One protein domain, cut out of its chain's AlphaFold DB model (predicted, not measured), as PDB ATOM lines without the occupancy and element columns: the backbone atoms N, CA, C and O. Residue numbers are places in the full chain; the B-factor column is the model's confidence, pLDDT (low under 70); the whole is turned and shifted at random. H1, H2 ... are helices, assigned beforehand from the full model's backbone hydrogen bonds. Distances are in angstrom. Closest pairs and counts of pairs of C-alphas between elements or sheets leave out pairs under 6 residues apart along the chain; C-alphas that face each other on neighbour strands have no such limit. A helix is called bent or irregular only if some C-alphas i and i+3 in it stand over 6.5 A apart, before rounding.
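What this domain is: This is residues 4 to 191 of the 192 residues of the protein "Inner membrane protein" of Blastococcus xanthinilyticus (UniProt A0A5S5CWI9). Three helices, H2, H3 and H4, lie side by side in a row, neighbours running opposite ways, and H6 crosses H3 and H4. H5 folds back along H6 as a hairpin on the side away from H3, the long H7 packs beside part of H2 and crosses the last part of H3, and H1 sticks out. The printed part has 188 residues with seven named helices, H1 to H7 in order, and no named strand; its class is all helix. It is compact, with a radius of gyration of the C-alphas of 18.0 A and spans of 60 by 45 by 27 A.

Where its parts are: H1, residues 4 to 9, begins at C-alpha 4 (208.568, 229.941, 263.929). H2 is residues 16 to 31, 22.3 A long; H3, 38 to 59, 31.6 A; H4, 68 to 89, 33.0 A, with a kink of 34 degrees near residue 75. H5 is residues 106 to 118; H6, 120 to 142, 33.6 A, is irregular, C-alphas 121 and 124 being 7.9 A apart. H7, residues 162 to 189, 41.2 A, ends at C-alpha 189 (201.586, 228.311, 247.036).

How they stand to each other: H3 and H6 are the hubs, touching four helices each. They touch at a steep tilt of 64 degrees, closest at C-alphas 53 and 135, 5.4 A. H3 forms hairpins with H2 (C-alphas 24 and 48, 5.6 A) and H4 (46 and 78, 5.8 A). H6 touches H4, closest at C-alphas 73 and 132, 3.7 A, and H5 at a shallow tilt of 10 degrees. H7 touches H3, closest at C-alphas 59 and 176, 4.1 A. Not every O i to N i+4 pair is within hydrogen-bond range in H3, 16 of 18, H4, 10 of 18, H6, 15 of 19, and H7, 23 of 24.

The domain as a whole: The C-alphas farthest apart, of Asp 91 and Ala 191, are 60.7 A apart. The printed part has no cut; H4 to H5 and H6 to H7 are long links. Residues 4 to 12 and 190 to 191 have pLDDT under 70.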
ATOM      1  N   ARG A   4     209.055 228.556 263.882       58.53
ATOM      2  CA  ARG A   4     208.568 229.941 263.929       58.53
ATOM      3  C   ARG A   4     209.638 230.950 263.488       58.53
ATOM      4  O   ARG A   4     209.320 231.876 262.747       58.53
ATOM      5  N   LEU A   5     210.901 230.722 263.862       51.19
ATOM      6  CA  LEU A   5     212.047 231.546 263.457       51.19
ATOM      7  C   LEU A   5     212.324 231.401 261.952       51.19
ATOM      8  O   LEU A   5     212.498 232.392 261.250       51.19
ATOM      9  N   ARG A   6     212.239 230.170 261.427       54.62
ATOM     10  CA  ARG A   6     212.326 229.887 259.981       54.62
ATOM     11  C   ARG A   6     211.230 230.595 259.174       54.62
ATOM     12  O   ARG A   6     211.520 231.116 258.106       54.62
ATOM     13  N   ARG A   7     209.989 230.662 259.679       54.97
ATOM     14  CA  ARG A   7     208.881 231.373 259.004       54.97
ATOM     15  C   ARG A   7     209.020 232.894 259.034       54.97
ATOM     16  O   ARG A   7     208.565 233.537 258.096       54.97
ATOM     17  N   LEU A   8     209.616 233.466 260.083       54.47
ATOM     18  CA  LEU A   8     209.891 234.905 260.155       54.47
ATOM     19  C   LEU A   8     210.999 235.314 259.176       54.47
ATOM     20  O   LEU A   8     210.823 236.294 258.461       54.47
ATOM     21  N   LEU A   9     212.064 234.513 259.079       54.78
ATOM     22  CA  LEU A   9     213.167 234.704 258.125       54.78
ATOM     23  C   LEU A   9     212.773 234.409 256.665       54.78
ATOM     24  O   LEU A   9     213.433 234.867 255.742       54.78
ATOM     25  N   ALA A  10     211.697 233.646 256.444       53.38
ATOM     26  CA  ALA A  10     211.184 233.314 255.113       53.38
ATOM     27  C   ALA A  10     210.171 234.336 254.564       53.38
ATOM     28  O   ALA A  10     209.619 234.132 253.479       53.38
ATOM     29  N   ARG A  11     209.867 235.415 255.301       60.44
ATOM     30  CA  ARG A  11     208.944 236.433 254.794       60.44
ATOM     31  C   ARG A  11     209.638 237.244 253.699       60.44
ATOM     32  O   ARG A  11     210.721 237.766 253.930       60.44
ATOM     33  N   PRO A  12     209.027 237.403 252.513       63.34
ATOM     34  CA  PRO A  12     209.557 238.299 251.495       63.34
ATOM     35  C   PRO A  12     209.593 239.728 252.046       63.34
ATOM     36  O   PRO A  12     208.556 240.381 252.188       63.34
ATOM     37  N   HIS A  13     210.783 240.229 252.362       80.25
ATOM     38  CA  HIS A  13     210.951 241.574 252.901       80.25
ATOM     39  C   HIS A  13     210.946 242.602 251.764       80.25
ATOM     40  O   HIS A  13     211.956 243.216 251.440       80.25
ATOM     41  N   TRP A  14     209.783 242.783 251.137       86.62
ATOM     42  CA  TRP A  14     209.570 243.748 250.051       86.62
ATOM     43  C   TRP A  14     209.890 245.197 250.444       86.62
ATOM     44  O   TRP A  14     210.079 246.031 249.569       86.62
ATOM     45  N   ALA A  15     209.941 245.488 251.744       91.81
ATOM     46  CA  ALA A  15     210.324 246.786 252.273       91.81
ATOM     47  C   ALA A  15     211.847 247.020 252.260       91.81
ATOM     48  O   ALA A  15     212.265 248.168 252.324       91.81
ATOM     49  N   VAL A  16     212.683 245.977 252.149       94.38
ATOM     50  CA  VAL A  16     214.153 246.124 252.198       94.38
ATOM     51  C   VAL A  16     214.679 247.034 251.083       94.38
ATOM     52  O   VAL A  16     215.436 247.939 251.412       94.38
ATOM     53  N   PRO A  17     214.253 246.902 249.809       96.00
ATOM     54  CA  PRO A  17     214.647 247.854 248.772       96.00
ATOM     55  C   PRO A  17     214.264 249.304 249.079       96.00
ATOM     56  O   PRO A  17     215.026 250.209 248.776       96.00
ATOM     57  N   LEU A  18     213.119 249.535 249.726       95.62
ATOM     58  CA  LEU A  18     212.682 250.886 250.092       95.62
ATOM     59  C   LEU A  18     213.537 251.473 251.220       95.62
ATOM     60  O   LEU A  18     213.902 252.643 251.169       95.62
ATOM     61  N   VAL A  19     213.892 250.653 252.212       96.75
ATOM     62  CA  VAL A  19     214.825 251.051 253.275       96.75
ATOM     63  C   VAL A  19     216.208 251.336 252.691       96.75
ATOM     64  O   VAL A  19     216.810 252.338 253.052       96.75
ATOM     65  N   ALA A  20     216.687 250.514 251.752       97.44
ATOM     66  CA  ALA A  20     217.954 250.742 251.059       97.44
ATOM     67  C   ALA A  20     217.975 252.095 250.333       97.44
ATOM     68  O   ALA A  20     218.943 252.835 250.472       97.44
ATOM     69  N   VAL A  21     216.890 252.457 249.633       98.12
ATOM     70  CA  VAL A  21     216.748 253.791 249.026       98.12
ATOM     71  C   VAL A  21     216.765 254.889 250.082       98.12
ATOM     72  O   VAL A  21     217.487 255.863 249.918       98.12
ATOM     73  N   ALA A  22     216.007 254.748 251.171       98.00
ATOM     74  CA  ALA A  22     215.976 255.763 252.222       98.00
ATOM     75  C   ALA A  22     217.369 256.002 252.829       98.00
ATOM     76  O   ALA A  22     217.769 257.148 253.009       98.00
ATOM     77  N   VAL A  23     218.125 254.930 253.092       98.31
ATOM     78  CA  VAL A  23     219.510 255.022 253.572       98.31
ATOM     79  C   VAL A  23     220.397 255.703 252.533       98.31
ATOM     80  O   VAL A  23     221.113 256.634 252.880       98.31
ATOM     81  N   LEU A  24     220.312 255.299 251.264       97.62
ATOM     82  CA  LEU A  24     221.082 255.894 250.169       97.62
ATOM     83  C   LEU A  24     220.821 257.402 250.036       97.62
ATOM     84  O   LEU A  24     221.768 258.174 249.948       97.62
ATOM     85  N   LEU A  25     219.561 257.840 250.114       97.56
ATOM     86  CA  LEU A  25     219.201 259.261 250.078       97.56
ATOM     87  C   LEU A  25     219.772 260.043 251.267       97.56
ATOM     88  O   LEU A  25     220.186 261.189 251.107       97.56
ATOM     89  N   VAL A  26     219.798 259.440 252.460       98.19
ATOM     90  CA  VAL A  26     220.419 260.056 253.642       98.19
ATOM     91  C   VAL A  26     221.930 260.181 253.451       98.19
ATOM     92  O   VAL A  26     222.474 261.248 253.727       98.19
ATOM     93  N   LEU A  27     222.594 259.135 252.951       97.44
ATOM     94  CA  LEU A  27     224.033 259.155 252.669       97.44
ATOM     95  C   LEU A  27     224.379 260.247 251.654       97.44
ATOM     96  O   LEU A  27     225.209 261.102 251.954       97.44
ATOM     97  N   ASP A  28     223.678 260.286 250.517       95.75
ATOM     98  CA  ASP A  28     223.867 261.311 249.488       95.75
ATOM     99  C   ASP A  28     223.632 262.716 250.062       95.75
ATOM    100  O   ASP A  28     224.413 263.636 249.818       95.75
ATOM    101  N   ARG A  29     222.596 262.896 250.892       96.31
ATOM    102  CA  ARG A  29     222.285 264.204 251.478       96.31
ATOM    103  C   ARG A  29     223.340 264.683 252.473       96.31
ATOM    104  O   ARG A  29     223.604 265.890 252.514       96.31
ATOM    105  N   ILE A  30     223.899 263.781 253.284       96.44
ATOM    106  CA  ILE A  30     225.000 264.085 254.207       96.44
ATOM    107  C   ILE A  30     226.258 264.402 253.399       96.44
ATOM    108  O   ILE A  30     226.871 265.444 253.623       96.44
ATOM    109  N   HIS A  31     226.595 263.565 252.418       94.44
ATOM    110  CA  HIS A  31     227.763 263.753 251.562       94.44
ATOM    111  C   HIS A  31     227.721 265.115 250.843       94.44
ATOM    112  O   HIS A  31     228.682 265.870 250.902       94.44
ATOM    113  N   GLN A  32     226.565 265.521 250.308       92.19
ATOM    114  CA  GLN A  32     226.371 266.828 249.658       92.19
ATOM    115  C   GLN A  32     226.329 268.033 250.618       92.19
ATOM    116  O   GLN A  32     226.271 269.175 250.164       92.19
ATOM    117  N   SER A  33     226.284 267.827 251.938       95.12
ATOM    118  CA  SER A  33     226.101 268.934 252.892       95.12
ATOM    119  C   SER A  33     227.364 269.750 253.173       95.12
ATOM    120  O   SER A  33     227.260 270.830 253.754       95.12
ATOM    121  N   GLY A  34     228.532 269.284 252.738       90.62
ATOM    122  CA  GLY A  34     229.779 270.018 252.877       90.62
ATOM    123  C   GLY A  34     231.001 269.146 252.612       90.62
ATOM    124  O   GLY A  34     230.859 267.949 252.372       90.62
ATOM    125  N   PRO A  35     232.203 269.739 252.656       92.25
ATOM    126  CA  PRO A  35     233.438 268.977 252.604       92.25
ATOM    127  C   PRO A  35     233.587 268.138 253.875       92.25
ATOM    128  O   PRO A  35     233.339 268.615 254.987       92.25
ATOM    129  N   TRP A  36     234.040 266.901 253.709       94.69
ATOM    130  CA  TRP A  36     234.254 265.965 254.804       94.69
ATOM    131  C   TRP A  36     235.727 265.558 254.889       94.69
ATOM    132  O   TRP A  36     236.428 265.562 253.881       94.69
ATOM    133  N   PRO A  37     236.230 265.188 256.081       94.19
ATOM    134  CA  PRO A  37     237.496 264.476 256.169       94.19
ATOM    135  C   PRO A  37     237.439 263.197 255.326       94.19
ATOM    136  O   PRO A  37     236.421 262.506 255.346       94.19
ATOM    137  N   LEU A  38     238.547 262.834 254.679       90.62
ATOM    138  CA  LEU A  38     238.620 261.698 253.752       90.62
ATOM    139  C   LEU A  38     238.012 260.393 254.304       90.62
ATOM    140  O   LEU A  38     237.288 259.687 253.613       90.62
ATOM    141  N   VAL A  39     238.265 260.081 255.578       92.81
ATOM    142  CA  VAL A  39     237.720 258.874 256.225       92.81
ATOM    143  C   VAL A  39     236.189 258.903 256.298       92.81
ATOM    144  O   VAL A  39     235.542 257.874 256.141       92.81
ATOM    145  N   VAL A  40     235.603 260.078 256.537       95.38
ATOM    146  CA  VAL A  40     234.145 260.261 256.560       95.38
ATOM    147  C   VAL A  40     233.587 260.182 255.144       95.38
ATOM    148  O   VAL A  40     232.540 259.579 254.948       95.38
ATOM    149  N   GLU A  41     234.296 260.737 254.160       92.56
ATOM    150  CA  GLU A  41     233.917 260.649 252.753       92.56
ATOM    151  C   GLU A  41     233.829 259.191 252.284       92.56
ATOM    152  O   GLU A  41     232.761 258.768 251.841       92.56
ATOM    153  N   GLY A  42     234.871 258.388 252.523       92.62
ATOM    154  CA  GLY A  42     234.850 256.950 252.234       92.62
ATOM    155  C   GLY A  42     233.761 256.197 253.008       92.62
ATOM    156  O   GLY A  42     233.032 255.389 252.435       92.62
ATOM    157  N   ALA A  43     233.559 256.515 254.293       94.94
ATOM    158  CA  ALA A  43     232.518 255.885 255.110       94.94
ATOM    159  C   ALA A  43     231.081 256.208 254.653       94.94
ATOM    160  O   ALA A  43     230.156 255.457 254.973       94.94
ATOM    161  N   LEU A  44     230.876 257.317 253.937       96.19
ATOM    162  CA  LEU A  44     229.597 257.663 253.317       96.19
ATOM    163  C   LEU A  44     229.455 257.037 251.926       96.19
ATOM    164  O   LEU A  44     228.362 256.580 251.582       96.19
ATOM    165  N   ASP A  45     230.538 257.006 251.149       95.44
ATOM    166  CA  ASP A  45     230.498 256.599 249.746       95.44
ATOM    167  C   ASP A  45     230.467 255.074 249.575       95.44
ATOM    168  O   ASP A  45     229.607 254.553 248.858       95.44
ATOM    169  N   GLU A  46     231.294 254.323 250.315       96.88
ATOM    170  CA  GLU A  46     231.357 252.857 250.202       96.88
ATOM    171  C   GLU A  46     229.987 252.179 250.430       96.88
ATOM    172  O   GLU A  46     229.572 251.347 249.607       96.88
ATOM    173  N   PRO A  47     229.206 252.513 251.486       98.19
ATOM    174  CA  PRO A  47     227.885 251.921 251.665       98.19
ATOM    175  C   PRO A  47     226.915 252.321 250.554       98.19
ATOM    176  O   PRO A  47     226.043 251.531 250.188       98.19
ATOM    177  N   ALA A  48     227.048 253.523 249.999       98.00
ATOM    178  CA  ALA A  48     226.170 254.003 248.947       98.00
ATOM    179  C   ALA A  48     226.451 253.302 247.601       98.00
ATOM    180  O   ALA A  48     225.508 252.911 246.897       98.00
ATOM    181  N   HIS A  49     227.721 253.014 247.294       98.44
ATOM    182  CA  HIS A  49     228.120 252.116 246.207       98.44
ATOM    183  C   HIS A  49     227.560 250.707 246.398       98.44
ATOM    184  O   HIS A  49     226.903 250.162 245.500       98.44
ATOM    185  N   LEU A  50     227.730 250.136 247.592       98.56
ATOM    186  CA  LEU A  50     227.236 248.800 247.907       98.56
ATOM    187  C   LEU A  50     225.707 248.702 247.784       98.56
ATOM    188  O   LEU A  50     225.195 247.738 247.209       98.56
ATOM    189  N   LEU A  51     224.967 249.692 248.293       98.50
ATOM    190  CA  LEU A  51     223.504 249.743 248.213       98.50
ATOM    191  C   LEU A  51     223.018 249.891 246.771       98.50
ATOM    192  O   LEU A  51     222.074 249.202 246.381       98.50
ATOM    193  N   THR A  52     223.680 250.728 245.968       98.50
ATOM    194  CA  THR A  52     223.373 250.879 244.537       98.50
ATOM    195  C   THR A  52     223.554 249.551 243.805       98.50
ATOM    196  O   THR A  52     222.642 249.085 243.113       98.50
ATOM    197  N   ALA A  53     224.695 248.888 244.011       98.50
ATOM    198  CA  ALA A  53     224.974 247.596 243.400       98.50
ATOM    199  C   ALA A  53     223.981 246.521 243.866       98.50
ATOM    200  O   ALA A  53     223.449 245.756 243.056       98.50
ATOM    201  N   TRP A  54     223.666 246.483 245.162       98.44
ATOM    202  CA  TRP A  54     222.689 245.552 245.719       98.44
ATOM    203  C   TRP A  54     221.290 245.757 245.129       98.44
ATOM    204  O   TRP A  54     220.659 244.774 244.735       98.44
ATOM    205  N   LEU A  55     220.820 247.004 245.009       98.25
ATOM    206  CA  LEU A  55     219.524 247.331 244.403       98.25
ATOM    207  C   LEU A  55     219.455 246.852 242.951       98.25
ATOM    208  O   LEU A  55     218.475 246.208 242.563       98.25
ATOM    209  N   ALA A  56     220.513 247.092 242.174       98.19
ATOM    210  CA  ALA A  56     220.597 246.631 240.795       98.19
ATOM    211  C   ALA A  56     220.531 245.100 240.696       98.19
ATOM    212  O   ALA A  56     219.716 244.552 239.951       98.19
ATOM    213  N   LEU A  57     221.320 244.384 241.501       97.62
ATOM    214  CA  LEU A  57     221.314 242.919 241.515       97.62
ATOM    215  C   LEU A  57     219.982 242.335 242.012       97.62
ATOM    216  O   LEU A  57     219.536 241.307 241.499       97.62
ATOM    217  N   ALA A  58     219.329 242.975 242.985       96.25
ATOM    218  CA  ALA A  58     218.023 242.562 243.502       96.25
ATOM    219  C   ALA A  58     216.899 242.722 242.456       96.25
ATOM    220  O   ALA A  58     215.955 241.920 242.418       96.25
ATOM    221  N   ALA A  59     217.011 243.732 241.589       96.62
ATOM    222  CA  ALA A  59     216.072 243.996 240.503       96.62
ATOM    223  C   ALA A  59     216.174 242.979 239.347       96.62
ATOM    224  O   ALA A  59     215.193 242.755 238.636       96.62
ATOM    225  N   LEU A  60     217.322 242.318 239.168       94.62
ATOM    226  CA  LEU A  60     217.558 241.396 238.052       94.62
ATOM    227  C   LEU A  60     216.880 240.024 238.225       94.62
ATOM    228  O   LEU A  60     216.786 239.522 239.350       94.62
ATOM    229  N   PRO A  61     216.430 239.372 237.123       86.88
ATOM    230  CA  PRO A  61     215.979 237.977 237.099       86.88
ATOM    231  C   PRO A  61     217.033 236.989 237.609       86.88
ATOM    232  O   PRO A  61     218.228 237.249 237.580       86.88
ATOM    233  N   GLY A  62     216.567 235.842 238.114       84.12
ATOM    234  CA  GLY A  62     217.423 234.907 238.851       84.12
ATOM    235  C   GLY A  62     217.763 235.399 240.260       84.12
ATOM    236  O   GLY A  62     217.434 236.520 240.647       84.12
ATOM    237  N   ASP A  63     218.360 234.527 241.068       86.50
ATOM    238  CA  ASP A  63     218.807 234.867 242.421       86.50
ATOM    239  C   ASP A  63     220.295 235.226 242.427       86.50
ATOM    240  O   ASP A  63     221.105 234.573 243.081       86.50
ATOM    241  N   LEU A  64     220.674 236.237 241.629       92.31
ATOM    242  CA  LEU A  64     222.080 236.606 241.426       92.31
ATOM    243  C   LEU A  64     222.799 236.908 242.741       92.31
ATOM    244  O   LEU A  64     223.942 236.482 242.896       92.31
ATOM    245  N   LEU A  65     222.122 237.537 243.705       93.50
ATOM    246  CA  LEU A  65     222.647 237.798 245.050       93.50
ATOM    247  C   LEU A  65     223.108 236.522 245.783       93.50
ATOM    248  O   LEU A  65     224.066 236.567 246.552       93.50
ATOM    249  N   ALA A  66     222.485 235.369 245.516       92.94
ATOM    250  CA  ALA A  66     222.882 234.084 246.094       92.94
ATOM    251  C   ALA A  66     224.040 233.401 245.334       92.94
ATOM    252  O   ALA A  66     224.645 232.442 245.827       92.94
ATOM    253  N   THR A  67     224.393 233.888 244.143       96.12
ATOM    254  CA  THR A  67     225.460 233.311 243.313       96.12
ATOM    255  C   THR A  67     226.843 233.857 243.673       96.12
ATOM    256  O   THR A  67     226.982 234.928 244.263       96.12
ATOM    257  N   SER A  68     227.899 233.139 243.277       96.44
ATOM    258  CA  SER A  68     229.270 233.654 243.388       96.44
ATOM    259  C   SER A  68     229.507 234.888 242.515       96.44
ATOM    260  O   SER A  68     230.260 235.763 242.920       96.44
ATOM    261  N   THR A  69     228.841 234.986 241.361       97.81
ATOM    262  CA  THR A  69     228.902 236.159 240.477       97.81
ATOM    263  C   THR A  69     228.322 237.399 241.150       97.81
ATOM    264  O   THR A  69     228.972 238.436 241.146       97.81
ATOM    265  N   GLY A  70     227.151 237.298 241.788       98.06
ATOM    266  CA  GLY A  70     226.565 238.433 242.509       98.06
ATOM    267  C   GLY A  70     227.394 238.860 243.720       98.06
ATOM    268  O   GLY A  70     227.613 240.049 243.908       98.06
ATOM    269  N   ARG A  71     227.935 237.910 244.499       98.25
ATOM    270  CA  ARG A  71     228.859 238.245 245.599       98.25
ATOM    271  C   ARG A  71     230.126 238.940 245.102       98.25
ATOM    272  O   ARG A  71     230.539 239.926 245.694       98.25
ATOM    273  N   ALA A  72     230.712 238.448 244.012       98.56
ATOM    274  CA  ALA A  72     231.868 239.083 243.387       98.56
ATOM    275  C   ALA A  72     231.549 240.498 242.883       98.56
ATOM    276  O   ALA A  72     232.379 241.382 243.045       98.56
ATOM    277  N   ALA A  73     230.348 240.726 242.342       98.69
ATOM    278  CA  ALA A  73     229.904 242.058 241.935       98.69
ATOM    279  C   ALA A  73     229.773 243.021 243.120       98.69
ATOM    280  O   ALA A  73     230.270 244.136 243.037       98.69
ATOM    281  N   LEU A  74     229.178 242.590 244.237       98.62
ATOM    282  CA  LEU A  74     229.084 243.424 245.443       98.62
ATOM    283  C   LEU A  74     230.462 243.774 246.013       98.62
ATOM    284  O   LEU A  74     230.686 244.916 246.386       98.62
ATOM    285  N   VAL A  75     231.384 242.805 246.055       98.56
ATOM    286  CA  VAL A  75     232.758 243.044 246.520       98.56
ATOM    287  C   VAL A  75     233.487 243.998 245.578       98.56
ATOM    288  O   VAL A  75     234.082 244.960 246.037       98.56
ATOM    289  N   ALA A  76     233.432 243.767 244.266       98.56
ATOM    290  CA  ALA A  76     234.127 244.614 243.299       98.56
ATOM    291  C   ALA A  76     233.553 246.036 243.219       98.56
ATOM    292  O   ALA A  76     234.303 246.957 242.927       98.56
ATOM    293  N   ALA A  77     232.260 246.219 243.510       98.56
ATOM    294  CA  ALA A  77     231.621 247.533 243.519       98.56
ATOM    295  C   ALA A  77     232.133 248.473 244.624       98.56
ATOM    296  O   ALA A  77     231.854 249.662 244.557       98.56
ATOM    297  N   VAL A  78     232.841 247.948 245.627       98.12
ATOM    298  CA  VAL A  78     233.493 248.743 246.684       98.12
ATOM    299  C   VAL A  78     235.011 248.607 246.639       98.12
ATOM    300  O   VAL A  78     235.732 249.561 246.874       98.12
ATOM    301  N   LEU A  79     235.524 247.422 246.290       97.69
ATOM    302  CA  LEU A  79     236.961 247.155 246.288       97.69
ATOM    303  C   LEU A  79     237.715 247.986 245.244       97.69
ATOM    304  O   LEU A  79     238.917 248.180 245.399       97.69
ATOM    305  N   ILE A  80     237.033 248.441 244.190       97.00
ATOM    306  CA  ILE A  80     237.639 249.324 243.194       97.00
ATOM    307  C   ILE A  80     238.196 250.600 243.842       97.00
ATOM    308  O   ILE A  80     239.351 250.905 243.587       97.00
ATOM    309  N   ASP A  81     237.496 251.215 244.804       96.00
ATOM    310  CA  ASP A  81     237.923 252.470 245.450       96.00
ATOM    311  C   ASP A  81     239.251 252.378 246.215       96.00
ATOM    312  O   ASP A  81     239.847 253.391 246.579       96.00
ATOM    313  N   VAL A  82     239.781 251.170 246.436       94.75
ATOM    314  CA  VAL A  82     241.138 250.998 246.977       94.75
ATOM    315  C   VAL A  82     242.193 251.651 246.074       94.75
ATOM    316  O   VAL A  82     243.263 252.029 246.554       94.75
ATOM    317  N   ASP A  83     241.910 251.840 244.785       93.62
ATOM    318  CA  ASP A  83     242.787 252.567 243.865       93.62
ATOM    319  C   ASP A  83     242.875 254.085 244.129       93.62
ATOM    320  O   ASP A  83     243.793 254.740 243.621       93.62
ATOM    321  N   HIS A  84     242.035 254.634 245.014       92.44
ATOM    322  CA  HIS A  84     242.188 256.002 245.512       92.44
ATOM    323  C   HIS A  84     243.342 256.112 246.512       92.44
ATOM    324  O   HIS A  84     243.877 257.197 246.716       92.44
ATOM    325  N   VAL A  85     243.805 255.012 247.119       91.00
ATOM    326  CA  VAL A  85     244.975 255.053 248.014       91.00
ATOM    327  C   VAL A  85     246.212 255.593 247.276       91.00
ATOM    328  O   VAL A  85     246.792 256.570 247.751       91.00
ATOM    329  N   PRO A  86     246.601 255.063 246.096       87.62
ATOM    330  CA  PRO A  86     247.598 255.705 245.242       87.62
ATOM    331  C   PRO A  86     247.305 257.176 244.933       87.62
ATOM    332  O   PRO A  86     248.226 257.989 244.971       87.62
ATOM    333  N   LEU A  87     246.048 257.542 244.662       86.81
ATOM    334  CA  LEU A  87     245.661 258.924 244.358       86.81
ATOM    335  C   LEU A  87     245.992 259.881 245.511       86.81
ATOM    336  O   LEU A  87     246.586 260.937 245.282       86.81
ATOM    337  N   TYR A  88     245.669 259.494 246.745       86.81
ATOM    338  CA  TYR A  88     245.946 260.299 247.935       86.81
ATOM    339  C   TYR A  88     247.420 260.298 248.344       86.81
ATOM    340  O   TYR A  88     247.877 261.248 248.968       86.81
ATOM    341  N   LEU A  89     248.177 259.255 247.992       88.25
ATOM    342  CA  LEU A  89     249.615 259.172 248.269       88.25
ATOM    343  C   LEU A  89     250.485 259.904 247.235       88.25
ATOM    344  O   LEU A  89     251.670 260.101 247.485       88.25
ATOM    345  N   THR A  90     249.930 260.270 246.076       84.31
ATOM    346  CA  THR A  90     250.678 260.856 244.944       84.31
ATOM    347  C   THR A  90     250.279 262.296 244.630       84.31
ATOM    348  O   THR A  90     250.461 262.745 243.500       84.31
ATOM    349  N   ASP A  91     249.714 263.017 245.603       78.56
ATOM    350  CA  ASP A  91     249.255 264.403 245.441       78.56
ATOM    351  C   ASP A  91     248.405 264.596 244.173       78.56
ATOM    352  O   ASP A  91     248.632 265.514 243.388       78.56
ATOM    353  N   SER A  92     247.425 263.711 243.949       74.44
ATOM    354  CA  SER A  92     246.519 263.689 242.784       74.44
ATOM    355  C   SER A  92     247.128 263.316 241.420       74.44
ATOM    356  O   SER A  92     246.414 263.309 240.418       74.44
ATOM    357  N   GLY A  93     248.395 262.892 241.358       77.88
ATOM    358  CA  GLY A  93     249.057 262.462 240.113       77.88
ATOM    359  C   GLY A  93     248.459 261.213 239.442       77.88
ATOM    360  O   GLY A  93     248.815 260.894 238.309       77.88
ATOM    361  N   PHE A  94     247.550 260.513 240.126       82.69
ATOM    362  CA  PHE A  94     246.826 259.344 239.619       82.69
ATOM    363  C   PHE A  94     245.372 259.650 239.204       82.69
ATOM    364  O   PHE A  94     244.621 258.725 238.913       82.69
ATOM    365  N   ALA A  95     244.950 260.920 239.172       87.00
ATOM    366  CA  ALA A  95     243.630 261.315 238.672       87.00
ATOM    367  C   ALA A  95     243.666 261.626 237.173       87.00
ATOM    368  O   ALA A  95     244.616 262.220 236.665       87.00
ATOM    369  N   VAL A  96     242.579 261.300 236.474       85.88
ATOM    370  CA  VAL A  96     242.342 261.777 235.106       85.88
ATOM    371  C   VAL A  96     241.516 263.062 235.181       85.88
ATOM    372  O   VAL A  96     240.427 263.051 235.755       85.88
ATOM    373  N   ASP A  97     242.031 264.162 234.622       85.12
ATOM    374  CA  ASP A  97     241.361 265.479 234.578       85.12
ATOM    375  C   ASP A  97     240.923 266.007 235.963       85.12
ATOM    376  O   ASP A  97     239.837 266.555 236.142       85.12
ATOM    377  N   GLY A  98     241.744 265.759 236.995       78.88
ATOM    378  CA  GLY A  98     241.425 266.118 238.386       78.88
ATOM    379  C   GLY A  98     240.218 265.374 238.978       78.88
ATOM    380  O   GLY A  98     239.724 265.756 240.037       78.88
ATOM    381  N   GLY A  99     239.725 264.341 238.285       83.81
ATOM    382  CA  GLY A  99     238.612 263.500 238.697       83.81
ATOM    383  C   GLY A  99     239.065 262.204 239.362       83.81
ATOM    384  O   GLY A  99     239.912 262.191 240.253       83.81
ATOM    385  N   ARG A 100     238.455 261.097 238.938       92.31
ATOM    386  CA  ARG A 100     238.684 259.762 239.507       92.31
ATOM    387  C   ARG A 100     239.888 259.040 238.872       92.31
ATOM    388  O   ARG A 100     240.327 259.423 237.780       92.31
ATOM    389  N   PRO A 101     240.406 257.983 239.525       94.00
ATOM    390  CA  PRO A 101     241.454 257.135 238.964       94.00
ATOM    391  C   PRO A 101     241.084 256.483 237.611       94.00
ATOM    392  O   PRO A 101     239.908 256.202 237.365       94.00
ATOM    393  N   PRO A 102     242.066 256.173 236.734       93.75
ATOM    394  CA  PRO A 102     241.846 255.585 235.401       93.75
ATOM    395  C   PRO A 102     241.055 254.268 235.374       93.75
ATOM    396  O   PRO A 102     240.454 253.879 234.371       93.75
ATOM    397  N   THR A 103     241.089 253.549 236.483       95.00
ATOM    398  CA  THR A 103     240.356 252.313 236.770       95.00
ATOM    399  C   THR A 103     238.839 252.506 236.794       95.00
ATOM    400  O   THR A 103     238.120 251.568 236.448       95.00
ATOM    401  N   HIS A 104     238.336 253.713 237.075       96.50
ATOM    402  CA  HIS A 104     236.915 254.077 236.994       96.50
ATOM    403  C   HIS A 104     236.474 254.315 235.535       96.50
ATOM    404  O   HIS A 104     235.815 255.299 235.208       96.50
ATOM    405  N   SER A 105     236.852 253.412 234.633       96.75
ATOM    406  CA  SER A 105     236.600 253.492 233.193       96.75
ATOM    407  C   SER A 105     235.906 252.237 232.670       96.75
ATOM    408  O   SER A 105     235.984 251.147 233.252       96.75
ATOM    409  N   LEU A 106     235.263 252.351 231.503       97.06
ATOM    410  CA  LEU A 106     234.690 251.186 230.821       97.06
ATOM    411  C   LEU A 106     235.763 250.176 230.386       97.06
ATOM    412  O   LEU A 106     235.462 248.988 230.238       97.06
ATOM    413  N   ALA A 107     237.013 250.619 230.216       97.12
ATOM    414  CA  ALA A 107     238.126 249.756 229.841       97.12
ATOM    415  C   ALA A 107     238.413 248.687 230.903       97.12
ATOM    416  O   ALA A 107     238.625 247.529 230.541       97.12
ATOM    417  N   LEU A 108     238.347 249.020 232.200       97.62
ATOM    418  CA  LEU A 108     238.548 248.030 233.264       97.62
ATOM    419  C   LEU A 108     237.452 246.957 233.247       97.62
ATOM    420  O   LEU A 108     237.747 245.759 233.295       97.62
ATOM    421  N   ALA A 109     236.186 247.362 233.121       97.88
ATOM    422  CA  ALA A 109     235.073 246.422 233.013       97.88
ATOM    423  C   ALA A 109     235.214 245.508 231.781       97.88
ATOM    424  O   ALA A 109     235.022 244.292 231.883       97.88
ATOM    425  N   ALA A 110     235.602 246.072 230.632       98.12
ATOM    426  CA  ALA A 110     235.853 245.316 229.410       98.12
ATOM    427  C   ALA A 110     237.033 244.341 229.563       98.12
ATOM    428  O   ALA A 110     236.925 243.184 229.156       98.12
ATOM    429  N   ALA A 111     238.126 244.761 230.206       98.12
ATOM    430  CA  ALA A 111     239.284 243.914 230.480       98.12
ATOM    431  C   ALA A 111     238.921 242.731 231.388       98.12
ATOM    432  O   ALA A 111     239.291 241.593 231.097       98.12
ATOM    433  N   LEU A 112     238.129 242.960 232.442       98.44
ATOM    434  CA  LEU A 112     237.626 241.895 233.317       98.44
ATOM    435  C   LEU A 112     236.712 240.918 232.564       98.44
ATOM    436  O   LEU A 112     236.822 239.702 232.740       98.44
ATOM    437  N   ALA A 113     235.841 241.423 231.685       98.31
ATOM    438  CA  ALA A 113     234.987 240.585 230.846       98.31
ATOM    439  C   ALA A 113     235.800 239.753 229.835       98.31
ATOM    440  O   ALA A 113     235.545 238.556 229.680       98.31
ATOM    441  N   ALA A 114     236.816 240.344 229.202       98.38
ATOM    442  CA  ALA A 114     237.732 239.646 228.302       98.38
ATOM    443  C   ALA A 114     238.547 238.574 229.046       98.38
ATOM    444  O   ALA A 114     238.628 237.426 228.602       98.38
ATOM    445  N   ALA A 115     239.061 238.896 230.237       98.38
ATOM    446  CA  ALA A 115     239.742 237.938 231.103       98.38
ATOM    447  C   ALA A 115     238.821 236.770 231.494       98.38
ATOM    448  O   ALA A 115     239.267 235.627 231.580       98.38
ATOM    449  N   ALA A 116     237.521 237.018 231.684       98.06
ATOM    450  CA  ALA A 116     236.555 235.962 231.973       98.06
ATOM    451  C   ALA A 116     236.401 234.951 230.822       98.06
ATOM    452  O   ALA A 116     236.087 233.785 231.082       98.06
ATOM    453  N   ALA A 117     236.612 235.382 229.574       97.44
ATOM    454  CA  ALA A 117     236.654 234.502 228.408       97.44
ATOM    455  C   ALA A 117     237.987 233.738 228.321       97.44
ATOM    456  O   ALA A 117     237.984 232.542 228.037       97.44
ATOM    457  N   ALA A 118     239.103 234.402 228.633       98.19
ATOM    458  CA  ALA A 118     240.439 233.801 228.613       98.19
ATOM    459  C   ALA A 118     240.686 232.807 229.765       98.19
ATOM    460  O   ALA A 118     241.498 231.894 229.633       98.19
ATOM    461  N   VAL A 119     239.983 232.958 230.894       97.75
ATOM    462  CA  VAL A 119     240.191 232.160 232.113       97.75
ATOM    463  C   VAL A 119     238.879 231.489 232.564       97.75
ATOM    464  O   VAL A 119     238.272 231.899 233.562       97.75
ATOM    465  N   PRO A 120     238.420 230.413 231.882       95.81
ATOM    466  CA  PRO A 120     237.091 229.830 232.100       95.81
ATOM    467  C   PRO A 120     236.811 229.392 233.543       95.81
ATOM    468  O   PRO A 120     235.701 229.566 234.047       95.81
ATOM    469  N   HIS A 121     237.823 228.884 234.251       97.50
ATOM    470  CA  HIS A 121     237.686 228.443 235.642       97.50
ATOM    471  C   HIS A 121     237.468 229.606 236.634       97.50
ATOM    472  O   HIS A 121     236.945 229.393 237.727       97.50
ATOM    473  N   ARG A 122     237.808 230.851 236.256       97.69
ATOM    474  CA  ARG A 122     237.520 232.083 237.020       97.69
ATOM    475  C   ARG A 122     236.365 232.893 236.434       97.69
ATOM    476  O   ARG A 122     236.021 233.934 236.989       97.69
ATOM    477  N   ARG A 123     235.711 232.413 235.372       97.75
ATOM    478  CA  ARG A 123     234.699 233.165 234.611       97.75
ATOM    479  C   ARG A 123     233.629 233.813 235.486       97.75
ATOM    480  O   ARG A 123     233.325 234.983 235.314       97.75
ATOM    481  N   ARG A 124     233.066 233.081 236.456       97.94
ATOM    482  CA  ARG A 124     232.015 233.617 237.346       97.94
ATOM    483  C   ARG A 124     232.500 234.763 238.233       97.94
ATOM    484  O   ARG A 124     231.721 235.678 238.477       97.94
ATOM    485  N   LEU A 125     233.739 234.671 238.719       98.44
ATOM    486  CA  LEU A 125     234.381 235.697 239.539       98.44
ATOM    487  C   LEU A 125     234.654 236.944 238.695       98.44
ATOM    488  O   LEU A 125     234.250 238.027 239.087       98.44
ATOM    489  N   LEU A 126     235.264 236.771 237.520       98.56
ATOM    490  CA  LEU A 126     235.653 237.869 236.631       98.56
ATOM    491  C   LEU A 126     234.445 238.592 236.019       98.56
ATOM    492  O   LEU A 126     234.422 239.816 236.001       98.56
ATOM    493  N   LEU A 127     233.399 237.865 235.609       98.50
ATOM    494  CA  LEU A 127     232.137 238.486 235.181       98.50
ATOM    495  C   LEU A 127     231.433 239.210 236.332       98.50
ATOM    496  O   LEU A 127     230.822 240.251 236.117       98.50
ATOM    497  N   GLY A 128     231.513 238.661 237.547       98.56
ATOM    498  CA  GLY A 128     231.007 239.334 238.737       98.56
ATOM    499  C   GLY A 128     231.764 240.630 238.993       98.56
ATOM    500  O   GLY A 128     231.138 241.667 239.144       98.56
ATOM    501  N   ALA A 129     233.096 240.592 238.944       98.69
ATOM    502  CA  ALA A 129     233.931 241.774 239.095       98.69
ATOM    503  C   ALA A 129     233.627 242.833 238.025       98.69
ATOM    504  O   ALA A 129     233.384 243.980 238.377       98.69
ATOM    505  N   ALA A 130     233.534 242.443 236.748       98.69
ATOM    506  CA  ALA A 130     233.152 243.344 235.661       98.69
ATOM    507  C   ALA A 130     231.788 244.008 235.919       98.69
ATOM    508  O   ALA A 130     231.646 245.217 235.763       98.69
ATOM    509  N   LEU A 131     230.794 243.231 236.364       98.56
ATOM    510  CA  LEU A 131     229.482 243.759 236.731       98.56
ATOM    511  C   LEU A 131     229.558 244.718 237.927       98.56
ATOM    512  O   LEU A 131     228.912 245.757 237.901       98.56
ATOM    513  N   GLY A 132     230.344 244.393 238.956       98.62
ATOM    514  CA  GLY A 132     230.555 245.259 240.119       98.62
ATOM    515  C   GLY A 132     231.174 246.602 239.743       98.62
ATOM    516  O   GLY A 132     230.639 247.638 240.125       98.62
ATOM    517  N   VAL A 133     232.222 246.579 238.914       98.56
ATOM    518  CA  VAL A 133     232.861 247.785 238.364       98.56
ATOM    519  C   VAL A 133     231.862 248.620 237.563       98.56
ATOM    520  O   VAL A 133     231.797 249.826 237.750       98.56
ATOM    521  N   LEU A 134     231.023 248.003 236.722       98.50
ATOM    522  CA  LEU A 134     229.988 248.737 235.979       98.50
ATOM    523  C   LEU A 134     228.940 249.379 236.897       98.50
ATOM    524  O   LEU A 134     228.496 250.493 236.640       98.50
ATOM    525  N   LEU A 135     228.524 248.688 237.959       98.25
ATOM    526  CA  LEU A 135     227.550 249.223 238.913       98.25
ATOM    527  C   LEU A 135     228.133 250.378 239.732       98.25
ATOM    528  O   LEU A 135     227.438 251.363 239.968       98.25
ATOM    529  N   HIS A 136     229.403 250.267 240.116       98.31
ATOM    530  CA  HIS A 136     230.158 251.343 240.739       98.31
ATOM    531  C   HIS A 136     230.251 252.559 239.802       98.31
ATOM    532  O   HIS A 136     229.818 253.655 240.151       98.31
ATOM    533  N   PHE A 137     230.684 252.321 238.562       97.12
ATOM    534  CA  PHE A 137     230.824 253.318 237.505       97.12
ATOM    535  C   PHE A 137     229.534 254.115 237.235       97.12
ATOM    536  O   PHE A 137     229.575 255.326 237.039       97.12
ATOM    537  N   VAL A 138     228.369 253.457 237.240       96.75
ATOM    538  CA  VAL A 138     227.073 254.131 237.036       96.75
ATOM    539  C   VAL A 138     226.770 255.147 238.137       96.75
ATOM    540  O   VAL A 138     226.209 256.199 237.835       96.75
ATOM    541  N   ARG A 139     227.116 254.851 239.396       96.94
ATOM    542  CA  ARG A 139     226.952 255.812 240.494       96.94
ATOM    543  C   ARG A 139     227.895 256.994 240.300       96.94
ATOM    544  O   ARG A 139     227.430 258.127 240.312       96.94
ATOM    545  N   ASP A 140     229.161 256.725 240.005       96.25
ATOM    546  CA  ASP A 140     230.175 257.767 239.826       96.25
ATOM    547  C   ASP A 140     229.948 258.698 238.641       96.25
ATOM    548  O   ASP A 140     230.401 259.841 238.650       96.25
ATOM    549  N   LEU A 141     229.233 258.246 237.609       95.81
ATOM    550  CA  LEU A 141     228.770 259.154 236.566       95.81
ATOM    551  C   LEU A 141     227.890 260.268 237.149       95.81
ATOM    552  O   LEU A 141     227.882 261.374 236.619       95.81
ATOM    553  N   ALA A 142     227.125 259.980 238.198       95.44
ATOM    554  CA  ALA A 142     226.132 260.881 238.772       95.44
ATOM    555  C   ALA A 142     226.569 261.547 240.087       95.44
ATOM    556  O   ALA A 142     225.871 262.442 240.570       95.44
ATOM    557  N   THR A 143     227.687 261.115 240.677       92.88
ATOM    558  CA  THR A 143     228.198 261.602 241.964       92.88
ATOM    559  C   THR A 143     229.669 262.007 241.873       92.88
ATOM    560  O   THR A 143     230.452 261.442 241.113       92.88
ATOM    561  N   GLY A 144     230.068 262.999 242.671       88.88
ATOM    562  CA  GLY A 144     231.456 263.456 242.723       88.88
ATOM    563  C   GLY A 144     231.930 264.190 241.452       88.88
ATOM    564  O   GLY A 144     231.132 264.827 240.751       88.88
ATOM    565  N   PRO A 145     233.242 264.165 241.153       89.31
ATOM    566  CA  PRO A 145     233.838 264.968 240.082       89.31
ATOM    567  C   PRO A 145     233.630 264.392 238.668       89.31
ATOM    568  O   PRO A 145     233.944 265.071 237.692       89.31
ATOM    569  N   GLY A 146     233.063 263.189 238.543       91.00
ATOM    570  CA  GLY A 146     232.910 262.458 237.282       91.00
ATOM    571  C   GLY A 146     233.950 261.355 237.084       91.00
ATOM    572  O   GLY A 146     234.846 261.163 237.905       91.00
ATOM    573  N   VAL A 147     233.814 260.621 235.977       94.38
ATOM    574  CA  VAL A 147     234.607 259.416 235.668       94.38
ATOM    575  C   VAL A 147     235.365 259.528 234.350       94.38
ATOM    576  O   VAL A 147     234.822 260.076 233.387       94.38
ATOM    577  N   PRO A 148     236.563 258.930 234.238       95.00
ATOM    578  CA  PRO A 148     237.272 258.793 232.969       95.00
ATOM    579  C   PRO A 148     236.629 257.722 232.067       95.00
ATOM    580  O   PRO A 148     237.178 256.644 231.846       95.00
ATOM    581  N   LEU A 149     235.440 258.021 231.527       93.81
ATOM    582  CA  LEU A 149     234.559 257.089 230.797       93.81
ATOM    583  C   LEU A 149     235.298 256.220 229.766       93.81
ATOM    584  O   LEU A 149     235.095 255.003 229.732       93.81
ATOM    585  N   LEU A 150     236.126 256.849 228.926       94.56
ATOM    586  CA  LEU A 150     236.787 256.223 227.775       94.56
ATOM    587  C   LEU A 150     238.305 256.092 227.931       94.56
ATOM    588  O   LEU A 150     238.982 255.816 226.943       94.56
ATOM    589  N   TRP A 151     238.866 256.291 229.125       94.81
ATOM    590  CA  TRP A 151     240.304 256.100 229.322       94.81
ATOM    591  C   TRP A 151     240.721 254.671 228.922       94.81
ATOM    592  O   TRP A 151     239.978 253.726 229.216       94.81
ATOM    593  N   PRO A 152     241.863 254.470 228.230       94.31
ATOM    594  CA  PRO A 152     242.925 255.435 227.897       94.31
ATOM    595  C   PRO A 152     242.756 256.160 226.549       94.31
ATOM    596  O   PRO A 152     243.707 256.742 226.039       94.31
ATOM    597  N   VAL A 153     241.582 256.091 225.916       95.69
ATOM    598  CA  VAL A 153     241.336 256.731 224.610       95.69
ATOM    599  C   VAL A 153     241.078 258.233 224.758       95.69
ATOM    600  O   VAL A 153     241.397 259.000 223.852       95.69
ATOM    601  N   ALA A 154     240.501 258.656 225.885       91.94
ATOM    602  CA  ALA A 154     240.261 260.061 226.195       91.94
ATOM    603  C   ALA A 154     240.465 260.350 227.687       91.94
ATOM    604  O   ALA A 154     240.024 259.575 228.536       91.94
ATOM    605  N   ASP A 155     241.039 261.518 227.975       89.12
ATOM    606  CA  ASP A 155     241.355 261.996 229.327       89.12
ATOM    607  C   ASP A 155     240.330 263.031 229.814       89.12
ATOM    608  O   ASP A 155     240.689 264.097 230.296       89.12
ATOM    609  N   THR A 156     239.036 262.754 229.630       89.44
ATOM    610  CA  THR A 156     237.954 263.676 230.028       89.44
ATOM    611  C   THR A 156     237.051 263.046 231.077       89.44
ATOM    612  O   THR A 156     236.671 261.877 230.959       89.44
ATOM    613  N   ALA A 157     236.679 263.833 232.088       91.44
ATOM    614  CA  ALA A 157     235.717 263.412 233.095       91.44
ATOM    615  C   ALA A 157     234.274 263.547 232.572       91.44
ATOM    616  O   ALA A 157     233.786 264.642 232.281       91.44
ATOM    617  N   ALA A 158     233.560 262.426 232.484       94.19
ATOM    618  CA  ALA A 158     232.149 262.380 232.121       94.19
ATOM    619  C   ALA A 158     231.253 262.449 233.364       94.19
ATOM    620  O   ALA A 158     231.568 261.866 234.404       94.19
ATOM    621  N   ARG A 159     230.109 263.130 233.229       95.69
ATOM    622  CA  ARG A 159     229.077 263.253 234.264       95.69
ATOM    623  C   ARG A 159     227.676 263.138 233.674       95.69
ATOM    624  O   ARG A 159     227.445 263.503 232.522       95.69
ATOM    625  N   VAL A 160     226.735 262.684 234.490       95.69
ATOM    626  CA  VAL A 160     225.294 262.712 234.232       95.69
ATOM    627  C   VAL A 160     224.579 263.427 235.383       95.69
ATOM    628  O   VAL A 160     225.109 263.479 236.493       95.69
ATOM    629  N   PRO A 161     223.378 263.988 235.160       96.62
ATOM    630  CA  PRO A 161     222.620 264.630 236.231       96.62
ATOM    631  C   PRO A 161     222.272 263.652 237.365       96.62
ATOM    632  O   PRO A 161     221.792 262.547 237.103       96.62
ATOM    633  N   HIS A 162     222.434 264.084 238.622       95.12
ATOM    634  CA  HIS A 162     222.098 263.278 239.810       95.12
ATOM    635  C   HIS A 162     220.623 262.840 239.823       95.12
ATOM    636  O   HIS A 162     220.324 261.691 240.137       95.12
ATOM    637  N   ASP A 163     219.708 263.690 239.351       96.44
ATOM    638  CA  ASP A 163     218.280 263.363 239.248       96.44
ATOM    639  C   ASP A 163     218.008 262.140 238.358       96.44
ATOM    640  O   ASP A 163     217.144 261.316 238.668       96.44
ATOM    641  N   ALA A 164     218.768 261.973 237.269       96.38
ATOM    642  CA  ALA A 164     218.634 260.811 236.392       96.38
ATOM    643  C   ALA A 164     219.036 259.517 237.119       96.38
ATOM    644  O   ALA A 164     218.376 258.483 236.975       96.38
ATOM    645  N   TYR A 165     220.077 259.586 237.951       96.38
ATOM    646  CA  TYR A 165     220.482 258.491 238.828       96.38
ATOM    647  C   TYR A 165     219.424 258.184 239.891       96.38
ATOM    648  O   TYR A 165     219.075 257.017 240.068       96.38
ATOM    649  N   LEU A 166     218.840 259.198 240.538       97.12
ATOM    650  CA  LEU A 166     217.777 258.987 241.524       97.12
ATOM    651  C   LEU A 166     216.564 258.278 240.918       97.12
ATOM    652  O   LEU A 166     216.042 257.328 241.508       97.12
ATOM    653  N   VAL A 167     216.145 258.674 239.712       97.75
ATOM    654  CA  VAL A 167     215.077 257.981 238.979       97.75
ATOM    655  C   VAL A 167     215.452 256.517 238.737       97.75
ATOM    656  O   VAL A 167     214.645 255.627 239.015       97.75
ATOM    657  N   ALA A 168     216.678 256.237 238.285       97.44
ATOM    658  CA  ALA A 168     217.143 254.867 238.078       97.44
ATOM    659  C   ALA A 168     217.124 254.043 239.381       97.44
ATOM    660  O   ALA A 168     216.600 252.928 239.393       97.44
ATOM    661  N   VAL A 169     217.614 254.596 240.493       97.94
ATOM    662  CA  VAL A 169     217.609 253.950 241.818       97.94
ATOM    663  C   VAL A 169     216.185 253.623 242.277       97.94
ATOM    664  O   VAL A 169     215.924 252.507 242.735       97.94
ATOM    665  N   LEU A 170     215.240 254.551 242.106       98.25
ATOM    666  CA  LEU A 170     213.831 254.335 242.450       98.25
ATOM    667  C   LEU A 170     213.196 253.221 241.607       98.25
ATOM    668  O   LEU A 170     212.480 252.372 242.146       98.25
ATOM    669  N   LEU A 171     213.491 253.177 240.304       98.31
ATOM    670  CA  LEU A 171     213.018 252.116 239.411       98.31
ATOM    671  C   LEU A 171     213.592 250.746 239.801       98.31
ATOM    672  O   LEU A 171     212.847 249.762 239.857       98.31
ATOM    673  N   LEU A 172     214.885 250.675 240.133       98.12
ATOM    674  CA  LEU A 172     215.525 249.448 240.619       98.12
ATOM    675  C   LEU A 172     214.898 248.973 241.934       98.12
ATOM    676  O   LEU A 172     214.590 247.789 242.081       98.12
ATOM    677  N   ALA A 173     214.637 249.885 242.870       97.75
ATOM    678  CA  ALA A 173     213.998 249.558 244.139       97.75
ATOM    679  C   ALA A 173     212.563 249.049 243.960       97.75
ATOM    680  O   ALA A 173     212.183 248.046 244.572       97.75
ATOM    681  N   ALA A 174     211.779 249.688 243.087       97.38
ATOM    682  CA  ALA A 174     210.436 249.236 242.742       97.38
ATOM    683  C   ALA A 174     210.467 247.826 242.126       97.38
ATOM    684  O   ALA A 174     209.738 246.935 242.576       97.38
ATOM    685  N   ALA A 175     211.361 247.587 241.162       96.81
ATOM    686  CA  ALA A 175     211.542 246.280 240.538       96.81
ATOM    687  C   ALA A 175     211.955 245.205 241.561       96.81
ATOM    688  O   ALA A 175     211.357 244.124 241.607       96.81
ATOM    689  N   ALA A 176     212.922 245.503 242.432       95.62
ATOM    690  CA  ALA A 176     213.353 244.607 243.501       95.62
ATOM    691  C   ALA A 176     212.203 244.283 244.473       95.62
ATOM    692  O   ALA A 176     211.969 243.114 244.786       95.62
ATOM    693  N   ALA A 177     211.420 245.283 244.894       94.94
ATOM    694  CA  ALA A 177     210.291 245.095 245.806       94.94
ATOM    695  C   ALA A 177     209.192 244.207 245.195       94.94
ATOM    696  O   ALA A 177     208.702 243.280 245.853       94.94
ATOM    697  N   VAL A 178     208.837 244.439 243.925       94.19
ATOM    698  CA  VAL A 178     207.877 243.611 243.173       94.19
ATOM    699  C   VAL A 178     208.354 242.159 243.111       94.19
ATOM    700  O   VAL A 178     207.586 241.231 243.383       94.19
ATOM    701  N   ARG A 179     209.641 241.940 242.830       90.56
ATOM    702  CA  ARG A 179     210.229 240.598 242.760       90.56
ATOM    703  C   ARG A 179     210.240 239.891 244.106       90.56
ATOM    704  O   ARG A 179     209.875 238.715 244.165       90.56
ATOM    705  N   SER A 180     210.603 240.582 245.186       88.62
ATOM    706  CA  SER A 180     210.558 240.024 246.539       88.62
ATOM    707  C   SER A 180     209.149 239.539 246.878       88.62
ATOM    708  O   SER A 180     208.994 238.406 247.337       88.62
ATOM    709  N   ARG A 181     208.110 240.330 246.570       87.94
ATOM    710  CA  ARG A 181     206.708 239.912 246.752       87.94
ATOM    711  C   ARG A 181     206.376 238.663 245.933       87.94
ATOM    712  O   ARG A 181     205.873 237.693 246.497       87.94
ATOM    713  N   ALA A 182     206.721 238.651 244.644       86.00
ATOM    714  CA  ALA A 182     206.434 237.536 243.737       86.00
ATOM    715  C   ALA A 182     207.160 236.223 244.099       86.00
ATOM    716  O   ALA A 182     206.703 235.138 243.741       86.00
ATOM    717  N   ARG A 183     208.309 236.291 244.783       83.75
ATOM    718  CA  ARG A 183     208.994 235.100 245.318       83.75
ATOM    719  C   ARG A 183     208.261 234.540 246.529       83.75
ATOM    720  O   ARG A 183     208.032 233.337 246.608       83.75
ATOM    721  N   GLY A 184     207.859 235.404 247.458       79.94
ATOM    722  CA  GLY A 184     207.169 234.949 248.660       79.94
ATOM    723  C   GLY A 184     205.751 234.439 248.412       79.94
ATOM    724  O   GLY A 184     205.296 233.577 249.159       79.94
ATOM    725  N   THR A 185     205.062 234.896 247.360       78.56
ATOM    726  CA  THR A 185     203.793 234.280 246.933       78.56
ATOM    727  C   THR A 185     204.009 232.850 246.433       78.56
ATOM    728  O   THR A 185     203.339 231.945 246.920       78.56
ATOM    729  N   ARG A 186     205.002 232.606 245.564       79.50
ATOM    730  CA  ARG A 186     205.327 231.253 245.064       79.50
ATOM    731  C   ARG A 186     205.693 230.272 246.175       79.50
ATOM    732  O   ARG A 186     205.207 229.147 246.174       79.50
ATOM    733  N   LEU A 187     206.507 230.704 247.142       77.44
ATOM    734  CA  LEU A 187     206.889 229.866 248.286       77.44
ATOM    735  C   LEU A 187     205.695 229.485 249.172       77.44
ATOM    736  O   LEU A 187     205.719 228.436 249.804       77.44
ATOM    737  N   ARG A 188     204.653 230.326 249.226       75.00
ATOM    738  CA  ARG A 188     203.415 230.024 249.958       75.00
ATOM    739  C   ARG A 188     202.528 229.037 249.203       75.00
ATOM    740  O   ARG A 188     201.979 228.150 249.838       75.00
ATOM    741  N   SER A 189     202.414 229.182 247.883       75.00
ATOM    742  CA  SER A 189     201.586 228.311 247.036       75.00
ATOM    743  C   SER A 189     202.178 226.917 246.806       75.00
ATOM    744  O   SER A 189     201.428 225.992 246.548       75.00
ATOM    745  N   GLY A 190     203.503 226.744 246.888       68.06
ATOM    746  CA  GLY A 190     204.151 225.425 246.790       68.06
ATOM    747  C   GLY A 190     204.252 224.656 248.115       68.06
ATOM    748  O   GLY A 190     204.860 223.593 248.148       68.06
ATOM    749  N   ALA A 191     203.732 225.217 249.211       58.56
ATOM    750  CA  ALA A 191     203.758 224.622 250.550       58.56
ATOM    751  C   ALA A 191     202.380 224.095 251.009       58.56
ATOM    752  O   ALA A 191     202.234 223.727 252.176       58.56
TER     753      ALA A 191